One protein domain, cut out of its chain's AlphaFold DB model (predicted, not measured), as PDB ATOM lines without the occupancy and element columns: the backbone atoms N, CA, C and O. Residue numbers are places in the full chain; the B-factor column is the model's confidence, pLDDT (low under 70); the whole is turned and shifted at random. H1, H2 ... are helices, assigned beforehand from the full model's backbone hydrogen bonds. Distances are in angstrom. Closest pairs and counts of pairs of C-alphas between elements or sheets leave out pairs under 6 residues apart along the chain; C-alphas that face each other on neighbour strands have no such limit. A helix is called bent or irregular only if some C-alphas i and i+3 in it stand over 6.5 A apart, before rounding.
ATOM      1  N   GLU A 113     -48.502  20.054  24.477       70.31
ATOM      2  CA  GLU A 113     -49.175  19.857  23.210       70.31
ATOM      3  C   GLU A 113     -48.194  20.104  22.048       70.31
ATOM      4  O   GLU A 113     -48.066  19.264  21.160       70.31
ATOM      5  N   ALA A 114     -47.389  21.169  22.118       69.50
ATOM      6  CA  ALA A 114     -46.339  21.477  21.147       69.50
ATOM      7  C   ALA A 114     -45.135  20.506  21.212       69.50
ATOM      8  O   ALA A 114     -44.530  20.214  20.177       69.50
ATOM      9  N   GLN A 115     -44.787  19.949  22.383       76.62
ATOM     10  CA  GLN A 115     -43.816  18.846  22.473       76.62
ATOM     11  C   GLN A 115     -44.356  17.588  21.794       76.62
ATOM     12  O   GLN A 115     -43.630  16.945  21.035       76.62
ATOM     13  N   VAL A 116     -45.624  17.246  22.043       70.06
ATOM     14  CA  VAL A 116     -46.293  16.096  21.425       70.06
ATOM     15  C   VAL A 116     -46.354  16.265  19.908       70.06
ATOM     16  O   VAL A 116     -45.947  15.348  19.198       70.06
ATOM     17  N   GLU A 117     -46.754  17.431  19.397       79.38
ATOM     18  CA  GLU A 117     -46.754  17.735  17.960       79.38
ATOM     19  C   GLU A 117     -45.346  17.642  17.351       79.38
ATOM     20  O   GLU A 117     -45.160  16.956  16.341       79.38
ATOM     21  N   ARG A 118     -44.320  18.238  17.985       88.75
ATOM     22  CA  ARG A 118     -42.926  18.148  17.509       88.75
ATOM     23  C   ARG A 118     -42.444  16.699  17.445       88.75
ATOM     24  O   ARG A 118     -41.823  16.302  16.459       88.75
ATOM     25  N   LEU A 119     -42.708  15.909  18.487       83.94
ATOM     26  CA  LEU A 119     -42.293  14.507  18.560       83.94
ATOM     27  C   LEU A 119     -43.075  13.625  17.578       83.94
ATOM     28  O   LEU A 119     -42.478  12.743  16.967       83.94
ATOM     29  N   GLN A 120     -44.365  13.886  17.352       86.69
ATOM     30  CA  GLN A 120     -45.157  13.203  16.324       86.69
ATOM     31  C   GLN A 120     -44.654  13.527  14.911       86.69
ATOM     32  O   GLN A 120     -44.476  12.611  14.109       86.69
ATOM     33  N   ALA A 121     -44.344  14.794  14.615       88.06
ATOM     34  CA  ALA A 121     -43.773  15.208  13.333       88.06
ATOM     35  C   ALA A 121     -42.356  14.644  13.109       88.06
ATOM     36  O   ALA A 121     -42.007  14.235  12.000       88.06
ATOM     37  N   LEU A 122     -41.529  14.575  14.158       90.94
ATOM     38  CA  LEU A 122     -40.232  13.900  14.101       90.94
ATOM     39  C   LEU A 122     -40.394  12.392  13.857       90.94
ATOM     40  O   LEU A 122     -39.743  11.849  12.969       90.94
ATOM     41  N   LEU A 123     -41.297  11.729  14.581       91.12
ATOM     42  CA  LEU A 123     -41.585  10.305  14.410       91.12
ATOM     43  C   LEU A 123     -42.161   9.988  13.019       91.12
ATOM     44  O   LEU A 123     -41.866   8.926  12.478       91.12
ATOM     45  N   GLY A 124     -42.938  10.900  12.424       91.31
ATOM     46  CA  GLY A 124     -43.376  10.828  11.027       91.31
ATOM     47  C   GLY A 124     -42.188  10.791  10.065       91.31
ATOM     48  O   GLY A 124     -41.997   9.794   9.371       91.31
ATOM     49  N   ARG A 125     -41.311  11.803  10.123       93.06
ATOM     50  CA  ARG A 125     -40.091  11.870   9.293       93.06
ATOM     51  C   ARG A 125     -39.173  10.652   9.483       93.06
ATOM     52  O   ARG A 125     -38.645  10.114   8.516       93.06
ATOM     53  N   LEU A 126     -39.029  10.157  10.714       92.19
ATOM     54  CA  LEU A 126     -38.249   8.947  11.016       92.19
ATOM     55  C   LEU A 126     -38.911   7.641  10.538       92.19
ATOM     56  O   LEU A 126     -38.222   6.630  10.414       92.19
ATOM     57  N   ARG A 127     -40.225   7.626  10.281       92.38
ATOM     58  CA  ARG A 127     -40.934   6.498   9.646       92.38
ATOM     59  C   ARG A 127     -40.848   6.550   8.122       92.38
ATOM     60  O   ARG A 127     -40.815   5.495   7.497       92.38
ATOM     61  N   GLU A 128     -40.802   7.747   7.544       93.44
ATOM     62  CA  GLU A 128     -40.590   7.978   6.108       93.44
ATOM     63  C   GLU A 128     -39.147   7.652   5.679       93.44
ATOM     64  O   GLU A 128     -38.914   7.195   4.560       93.44
ATOM     65  N   ALA A 129     -38.176   7.819   6.581       92.25
ATOM     66  CA  ALA A 129     -36.795   7.395   6.379       92.25
ATOM     67  C   ALA A 129     -36.670   5.854   6.302       92.25
ATOM     68  O   ALA A 129     -36.804   5.140   7.300       92.25
ATOM     69  N   GLY A 130     -36.388   5.342   5.098       84.69
ATOM     70  CA  GLY A 130     -36.467   3.911   4.770       84.69
ATOM     71  C   GLY A 130     -35.391   2.994   5.374       84.69
ATOM     72  O   GLY A 130     -35.587   1.781   5.396       84.69
ATOM     73  N   ASN A 131     -34.277   3.532   5.878       92.06
ATOM     74  CA  ASN A 131     -33.198   2.775   6.529       92.06
ATOM     75  C   ASN A 131     -32.627   3.534   7.743       92.06
ATOM     76  O   ASN A 131     -33.096   4.622   8.086       92.06
ATOM     77  N   VAL A 132     -31.671   2.930   8.451       90.19
ATOM     78  CA  VAL A 132     -31.098   3.480   9.692       90.19
ATOM     79  C   VAL A 132     -30.282   4.741   9.398       90.19
ATOM     80  O   VAL A 132     -30.400   5.737  10.107       90.19
ATOM     81  N   GLU A 133     -29.541   4.742   8.297       95.25
ATOM     82  CA  GLU A 133     -28.698   5.840   7.831       95.25
ATOM     83  C   GLU A 133     -29.532   7.091   7.513       95.25
ATOM     84  O   GLU A 133     -29.238   8.179   8.005       95.25
ATOM     85  N   ALA A 134     -30.647   6.942   6.786       92.81
ATOM     86  CA  ALA A 134     -31.571   8.043   6.509       92.81
ATOM     87  C   ALA A 134     -32.263   8.569   7.782       92.81
ATOM     88  O   ALA A 134     -32.608   9.751   7.857       92.81
ATOM     89  N   LYS A 135     -32.455   7.724   8.806       94.50
ATOM     90  CA  LYS A 135     -32.963   8.163  10.118       94.50
ATOM     91  C   LYS A 135     -31.911   8.969  10.875       94.50
ATOM     92  O   LYS A 135     -32.258  10.006  11.433       94.50
ATOM     93  N   VAL A 136     -30.640   8.561  10.831       94.81
ATOM     94  CA  VAL A 136     -29.517   9.355  11.359       94.81
ATOM     95  C   VAL A 136     -29.430  10.705  10.642       94.81
ATOM     96  O   VAL A 136     -29.440  11.733  11.313       94.81
ATOM     97  N   GLU A 137     -29.466  10.749   9.304       94.44
ATOM     98  CA  GLU A 137     -29.514  12.019   8.557       94.44
ATOM     99  C   GLU A 137     -30.710  12.900   8.953       94.44
ATOM    100  O   GLU A 137     -30.585  14.121   9.043       94.44
ATOM    101  N   THR A 138     -31.871  12.287   9.199       94.56
ATOM    102  CA  THR A 138     -33.077  12.991   9.651       94.56
ATOM    103  C   THR A 138     -32.879  13.598  11.041       94.56
ATOM    104  O   THR A 138     -33.268  14.746  11.250       94.56
ATOM    105  N   LEU A 139     -32.238  12.879  11.971       94.88
ATOM    106  CA  LEU A 139     -31.900  13.388  13.304       94.88
ATOM    107  C   LEU A 139     -30.851  14.503  13.260       94.88
ATOM    108  O   LEU A 139     -31.014  15.504  13.950       94.88
ATOM    109  N   LEU A 140     -29.816  14.383  12.424       93.56
ATOM    110  CA  LEU A 140     -28.776  15.411  12.268       93.56
ATOM    111  C   LEU A 140     -29.328  16.764  11.776       93.56
ATOM    112  O   LEU A 140     -28.689  17.793  11.976       93.56
ATOM    113  N   ARG A 141     -30.518  16.771  11.156       91.94
ATOM    114  CA  ARG A 141     -31.248  17.972  10.705       91.94
ATOM    115  C   ARG A 141     -32.272  18.496  11.727       91.94
ATOM    116  O   ARG A 141     -33.064  19.370  11.388       91.94
ATOM    117  N   VAL A 142     -32.314  17.956  12.947       90.75
ATOM    118  CA  VAL A 142     -33.148  18.479  14.044       90.75
ATOM    119  C   VAL A 142     -32.371  19.560  14.788       90.75
ATOM    120  O   VAL A 142     -31.252  19.313  15.229       90.75
ATOM    121  N   ASP A 143     -32.972  20.735  14.984       87.50
ATOM    122  CA  ASP A 143     -32.282  21.915  15.528       87.50
ATOM    123  C   ASP A 143     -31.617  21.667  16.892       87.50
ATOM    124  O   ASP A 143     -30.499  22.118  17.123       87.50
ATOM    125  N   SER A 144     -32.249  20.889  17.781       85.69
ATOM    126  CA  SER A 144     -31.662  20.536  19.081       85.69
ATOM    127  C   SER A 144     -30.483  19.563  18.972       85.69
ATOM    128  O   SER A 144     -29.547  19.647  19.761       85.69
ATOM    129  N   VAL A 145     -30.475  18.680  17.968       88.50
ATOM    130  CA  VAL A 145     -29.329  17.807  17.661       88.50
ATOM    131  C   VAL A 145     -28.197  18.627  17.051       88.50
ATOM    132  O   VAL A 145     -27.048  18.474  17.456       88.50
ATOM    133  N   ALA A 146     -28.505  19.546  16.134       88.31
ATOM    134  CA  ALA A 146     -27.522  20.458  15.558       88.31
ATOM    135  C   ALA A 146     -26.885  21.361  16.633       88.31
ATOM    136  O   ALA A 146     -25.660  21.471  16.696       88.31
ATOM    137  N   ALA A 147     -27.694  21.932  17.532       84.88
ATOM    138  CA  ALA A 147     -27.226  22.720  18.673       84.88
ATOM    139  C   ALA A 147     -26.368  21.886  19.640       84.88
ATOM    140  O   ALA A 147     -25.290  22.325  20.039       84.88
ATOM    141  N   PHE A 148     -26.796  20.659  19.960       85.31
ATOM    142  CA  PHE A 148     -26.023  19.713  20.767       85.31
ATOM    143  C   PHE A 148     -24.658  19.396  20.140       85.31
ATOM    144  O   PHE A 148     -23.646  19.424  20.838       85.31
ATOM    145  N   LEU A 149     -24.606  19.115  18.836       86.50
ATOM    146  CA  LEU A 149     -23.366  18.754  18.143       86.50
ATOM    147  C   LEU A 149     -22.400  19.938  17.984       86.50
ATOM    148  O   LEU A 149     -21.186  19.731  17.953       86.50
ATOM    149  N   ALA A 150     -22.927  21.162  17.894       86.00
ATOM    150  CA  ALA A 150     -22.145  22.392  17.776       86.00
ATOM    151  C   ALA A 150     -21.579  22.905  19.116       86.00
ATOM    152  O   ALA A 150     -20.679  23.745  19.119       86.00
ATOM    153  N   HIS A 151     -22.094  22.436  20.258       80.44
ATOM    154  CA  HIS A 151     -21.732  22.981  21.564       80.44
ATOM    155  C   HIS A 151     -20.342  22.490  22.042       80.44
ATOM    156  O   HIS A 151     -20.148  21.280  22.187       80.44
ATOM    157  N   PRO A 152     -19.373  23.375  22.376       74.00
ATOM    158  CA  PRO A 152     -17.991  22.973  22.678       74.00
ATOM    159  C   PRO A 152     -17.832  21.962  23.826       74.00
ATOM    160  O   PRO A 152     -16.977  21.082  23.752       74.00
ATOM    161  N   ARG A 153     -18.691  22.034  24.858       70.75
ATOM    162  CA  ARG A 153     -18.720  21.081  25.992       70.75
ATOM    163  C   ARG A 153     -18.934  19.625  25.544       70.75
ATOM    164  O   ARG A 153     -18.545  18.705  26.256       70.75
ATOM    165  N   ASN A 154     -19.513  19.422  24.362       76.00
ATOM    166  CA  ASN A 154     -19.980  18.125  23.885       76.00
ATOM    167  C   ASN A 154     -18.956  17.445  22.956       76.00
ATOM    168  O   ASN A 154     -19.188  16.323  22.513       76.00
ATOM    169  N   ALA A 155     -17.813  18.090  22.677       76.06
ATOM    170  CA  ALA A 155     -16.838  17.660  21.672       76.06
ATOM    171  C   ALA A 155     -16.392  16.191  21.808       76.06
ATOM    172  O   ALA A 155     -16.356  15.481  20.806       76.06
ATOM    173  N   ALA A 156     -16.133  15.714  23.030       67.94
ATOM    174  CA  ALA A 156     -15.743  14.322  23.286       67.94
ATOM    175  C   ALA A 156     -16.874  13.314  22.989       67.94
ATOM    176  O   ALA A 156     -16.621  12.221  22.486       67.94
ATOM    177  N   VAL A 157     -18.135  13.689  23.243       75.50
ATOM    178  CA  VAL A 157     -19.307  12.870  22.885       75.50
ATOM    179  C   VAL A 157     -19.494  12.862  21.366       75.50
ATOM    180  O   VAL A 157     -19.727  11.807  20.782       75.50
ATOM    181  N   CYS A 158     -19.320  14.011  20.707       82.38
ATOM    182  CA  CYS A 158     -19.360  14.123  19.247       82.38
ATOM    183  C   CYS A 158     -18.248  13.311  18.559       82.38
ATOM    184  O   CYS A 158     -18.476  12.749  17.490       82.38
ATOM    185  N   GLU A 159     -17.054  13.243  19.150       80.69
ATOM    186  CA  GLU A 159     -15.953  12.402  18.673       80.69
ATOM    187  C   GLU A 159     -16.287  10.913  18.815       80.69
ATOM    188  O   GLU A 159     -16.195  10.177  17.833       80.69
ATOM    189  N   ALA A 160     -16.776  10.490  19.987       76.38
ATOM    190  CA  ALA A 160     -17.208   9.114  20.219       76.38
ATOM    191  C   ALA A 160     -18.326   8.680  19.251       76.38
ATOM    192  O   ALA A 160     -18.238   7.604  18.665       76.38
ATOM    193  N   LEU A 161     -19.333   9.533  19.018       82.62
ATOM    194  CA  LEU A 161     -20.445   9.265  18.095       82.62
ATOM    195  C   LEU A 161     -19.983   8.991  16.655       82.62
ATOM    196  O   LEU A 161     -20.546   8.120  15.996       82.62
ATOM    197  N   ARG A 162     -18.940   9.678  16.165       84.12
ATOM    198  CA  ARG A 162     -18.389   9.448  14.811       84.12
ATOM    199  C   ARG A 162     -17.741   8.071  14.650       84.12
ATOM    200  O   ARG A 162     -17.633   7.595  13.525       84.12
ATOM    201  N   GLY A 163     -17.287   7.458  15.744       80.38
ATOM    202  CA  GLY A 163     -16.697   6.117  15.752       80.38
ATOM    203  C   GLY A 163     -17.716   4.975  15.855       80.38
ATOM    204  O   GLY A 163     -17.316   3.814  15.837       80.38
ATOM    205  N   MET A 164     -19.008   5.286  15.994       87.56
ATOM    206  CA  MET A 164     -20.081   4.308  16.203       87.56
ATOM    207  C   MET A 164     -20.822   3.957  14.907       87.56
ATOM    208  O   MET A 164     -20.815   4.731  13.948       87.56
ATOM    209  N   GLY A 165     -21.499   2.806  14.893       86.62
ATOM    210  CA  GLY A 165     -22.382   2.399  13.803       86.62
ATOM    211  C   GLY A 165     -23.663   3.238  13.720       86.62
ATOM    212  O   GLY A 165     -23.990   4.031  14.606       86.62
ATOM    213  N   ALA A 166     -24.400   3.079  12.618       88.44
ATOM    214  CA  ALA A 166     -25.605   3.867  12.364       88.44
ATOM    215  C   ALA A 166     -26.734   3.578  13.376       88.44
ATOM    216  O   ALA A 166     -27.514   4.476  13.685       88.44
ATOM    217  N   GLU A 167     -26.815   2.359  13.926       83.12
ATOM    218  CA  GLU A 167     -27.831   1.993  14.926       83.12
ATOM    219  C   GLU A 167     -27.561   2.657  16.285       83.12
ATOM    220  O   GLU A 167     -28.476   3.200  16.909       83.12
ATOM    221  N   GLU A 168     -26.303   2.692  16.723       83.62
ATOM    222  CA  GLU A 168     -25.896   3.375  17.949       83.62
ATOM    223  C   GLU A 168     -26.000   4.899  17.801       83.62
ATOM    224  O   GLU A 168     -26.503   5.570  18.706       83.62
ATOM    225  N   GLN A 169     -25.609   5.452  16.646       90.25
ATOM    226  CA  GLN A 169     -25.826   6.869  16.337       90.25
ATOM    227  C   GLN A 169     -27.321   7.218  16.354       90.25
ATOM    228  O   GLN A 169     -27.698   8.223  16.956       90.25
ATOM    229  N   LEU A 170     -28.189   6.386  15.765       91.38
ATOM    230  CA  LEU A 170     -29.644   6.575  15.785       91.38
ATOM    231  C   LEU A 170     -30.189   6.611  17.221       91.38
ATOM    232  O   LEU A 170     -30.970   7.502  17.563       91.38
ATOM    233  N   LEU A 171     -29.760   5.675  18.074       88.12
ATOM    234  CA  LEU A 171     -30.169   5.621  19.478       88.12
ATOM    235  C   LEU A 171     -29.722   6.866  20.256       88.12
ATOM    236  O   LEU A 171     -30.526   7.479  20.958       88.12
ATOM    237  N   LEU A 172     -28.451   7.250  20.135       86.00
ATOM    238  CA  LEU A 172     -27.872   8.312  20.958       86.00
ATOM    239  C   LEU A 172     -28.261   9.711  20.468       86.00
ATOM    240  O   LEU A 172     -28.579  10.557  21.297       86.00
ATOM    241  N   LEU A 173     -28.337   9.957  19.153       91.56
ATOM    242  CA  LEU A 173     -28.816  11.233  18.594       91.56
ATOM    243  C   LEU A 173     -30.318  11.455  18.843       91.56
ATOM    244  O   LEU A 173     -30.776  12.598  18.849       91.56
ATOM    245  N   SER A 174     -31.086  10.391  19.111       90.19
ATOM    246  CA  SER A 174     -32.486  10.528  19.532       90.19
ATOM    247  C   SER A 174     -32.617  11.251  20.879       90.19
ATOM    248  O   SER A 174     -33.623  11.918  21.105       90.19
ATOM    249  N   LEU A 175     -31.615  11.180  21.765       85.12
ATOM    250  CA  LEU A 175     -31.652  11.839  23.076       85.12
ATOM    251  C   LEU A 175     -31.693  13.379  22.965       85.12
ATOM    252  O   LEU A 175     -32.682  13.951  23.423       85.12
ATOM    253  N   PRO A 176     -30.741  14.081  22.312       84.31
ATOM    254  CA  PRO A 176     -30.865  15.522  22.071       84.31
ATOM    255  C   PRO A 176     -32.051  15.876  21.156       84.31
ATOM    256  O   PRO A 176     -32.651  16.937  21.324       84.31
ATOM    257  N   ALA A 177     -32.486  14.993  20.247       84.69
ATOM    258  CA  ALA A 177     -33.715  15.215  19.467       84.69
ATOM    259  C   ALA A 177     -34.992  15.239  20.337       84.69
ATOM    260  O   ALA A 177     -35.986  15.881  19.986       84.69
ATOM    261  N   MET A 178     -34.955  14.566  21.491       82.94
ATOM    262  CA  MET A 178     -35.996  14.569  22.524       82.94
ATOM    263  C   MET A 178     -35.738  15.587  23.653       82.94
ATOM    264  O   MET A 178     -36.505  15.607  24.613       82.94
ATOM    265  N   LEU A 179     -34.707  16.439  23.551       79.00
ATOM    266  CA  LEU A 179     -34.252  17.353  24.615       79.00
ATOM    267  C   LEU A 179     -33.834  16.618  25.906       79.00
ATOM    268  O   LEU A 179     -34.196  17.002  27.020       79.00
ATOM    269  N   GLN A 180     -33.146  15.483  25.756       73.88
ATOM    270  CA  GLN A 180     -32.640  14.623  26.834       73.88
ATOM    271  C   GLN A 180     -31.104  14.502  26.797       73.88
ATOM    272  O   GLN A 180     -30.539  13.491  27.210       73.88
ATOM    273  N   GLU A 181     -30.397  15.525  26.309       69.94
ATOM    274  CA  GLU A 181     -28.932  15.542  26.194       69.94
ATOM    275  C   GLU A 181     -28.189  15.304  27.517       69.94
ATOM    276  O   GLU A 181     -27.077  14.780  27.499       69.94
ATOM    277  N   HIS A 182     -28.806  15.609  28.662       63.00
ATOM    278  CA  HIS A 182     -28.249  15.347  29.994       63.00
ATOM    279  C   HIS A 182     -27.879  13.865  30.207       63.00
ATOM    280  O   HIS A 182     -26.899  13.564  30.887       63.00
ATOM    281  N   VAL A 183     -28.589  12.935  29.551       65.38
ATOM    282  CA  VAL A 183     -28.298  11.488  29.567       65.38
ATOM    283  C   VAL A 183     -26.917  11.170  28.969       65.38
ATOM    284  O   VAL A 183     -26.293  10.189  29.363       65.38
ATOM    285  N   LEU A 184     -26.426  12.004  28.046       64.25
ATOM    286  CA  LEU A 184     -25.110  11.882  27.409       64.25
ATOM    287  C   LEU A 184     -24.009  12.686  28.120       64.25
ATOM    288  O   LEU A 184     -22.837  12.518  27.794       64.25
ATOM    289  N   MET A 185     -24.376  13.580  29.045       59.03
ATOM    290  CA  MET A 185     -23.455  14.545  29.665       59.03
ATOM    291  C   MET A 185     -23.003  14.157  31.071       59.03
ATOM    292  O   MET A 185     -21.925  14.579  31.494       59.03
ATOM    293  N   GLU A 186     -23.787  13.357  31.796       56.38
ATOM    294  CA  GLU A 186     -23.434  12.913  33.146       56.38
ATOM    295  C   GLU A 186     -22.957  11.449  33.163       56.38
ATOM    296  O   GLU A 186     -23.668  10.560  32.686       56.38
ATOM    297  N   PRO A 187     -21.765  11.151  33.718       65.06
ATOM    298  CA  PRO A 187     -21.229   9.795  33.760       65.06
ATOM    299  C   PRO A 187     -21.942   8.950  34.827       65.06
ATOM    300  O   PRO A 187     -21.506   8.843  35.975       65.06
TER     301      PRO A 187
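What this domain is: This is residues 113 to 187 of the 649 residues of an uncharacterized protein of Tetrabaena socialis (UniProt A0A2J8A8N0). Two helices side by side, H2 and H5, make the middle; H3 crosses one end of this pair, and H4 folds back along the other side of H5, leaving a gap between H4 and H5. The long helix H1 stands to the side of H2, joined to it as a loose hairpin, and the short H6 lies near the last part of H5. The printed part has 75 residues with six named helices, H1 to H6 in order, and no named strand: the class is all helix. The whole is compact, with a radius of gyration of the C-alphas of 12.2 A and spans of 30 by 28 by 19 A.

Where its parts are: Find C-alpha 113 at (-49.175, 19.857, 23.210); from there H1, residues 113 to 128, runs 22.5 A to C-alpha 128 at (-40.590, 7.978, 6.108). Next come H2, residues 132 to 140, 12.4 A long, and H3, residues 143 to 150, 10.4 A long. H4, residues 152 to 162, is 15.7 A long and irregular: C-alphas 153 and 156 are 7.9 A apart. H5, residues 166 to 177, is 15.7 A long. Last, H6, residues 182 to 185, covers 4.9 A and ends at C-alpha 185, (-23.455, 14.545, 29.665).

How they stand to each other: Begin at H5, the hub, which touches H2, H3 and H6. Look at Val 136 and Leu 170, the closest C-alphas of H2 and H5, 5.2 A apart; these helices run the same way at a shallow tilt of 26 degrees. H5 touches H3 with residues 173 to 177 alone, closest at the C-alphas of Val 145 and Pro 176, 5.2 A; at 71 degrees they are only just about perpendicular. H5 and H6 only just touch, with 3 pairs of C-alphas within 8 A, the closest being Leu 175 and Val 183 at 7.3 A. H4 is close to H5 but not clearly touching, with the C-alphas of Leu 161 and Gln 169 closest at 6.1 A. H3 and H4 touch only at the corner, closest at the C-alphas of Leu 149 and Cys 158, 6.2 A, and only just, with 3 pairs within 8 A. H1 and H2, a helical hairpin, only just touch, with 3 pairs within 8 A, the closest being Leu 126 and Lys 135 at 5.4 A; they run opposite ways at 36 degrees, only just a steep tilt. H1 and H5 are apart. Each O i to N i+4 pair is within hydrogen-bond range in H1, H2 and H3, against 5 of 7 in H4 and 6 of 8 in H5; H6 is too short for such a pair.

The domain as a whole: The C-alphas farthest apart are those of Glu 113 and Gly 163, 36.0 A. The printed part has no cut, and the five links between the helices are tight. Mean pLDDT of the printed part is 83.4; look for values under 70 at residues 114, 156 and 181 to 187.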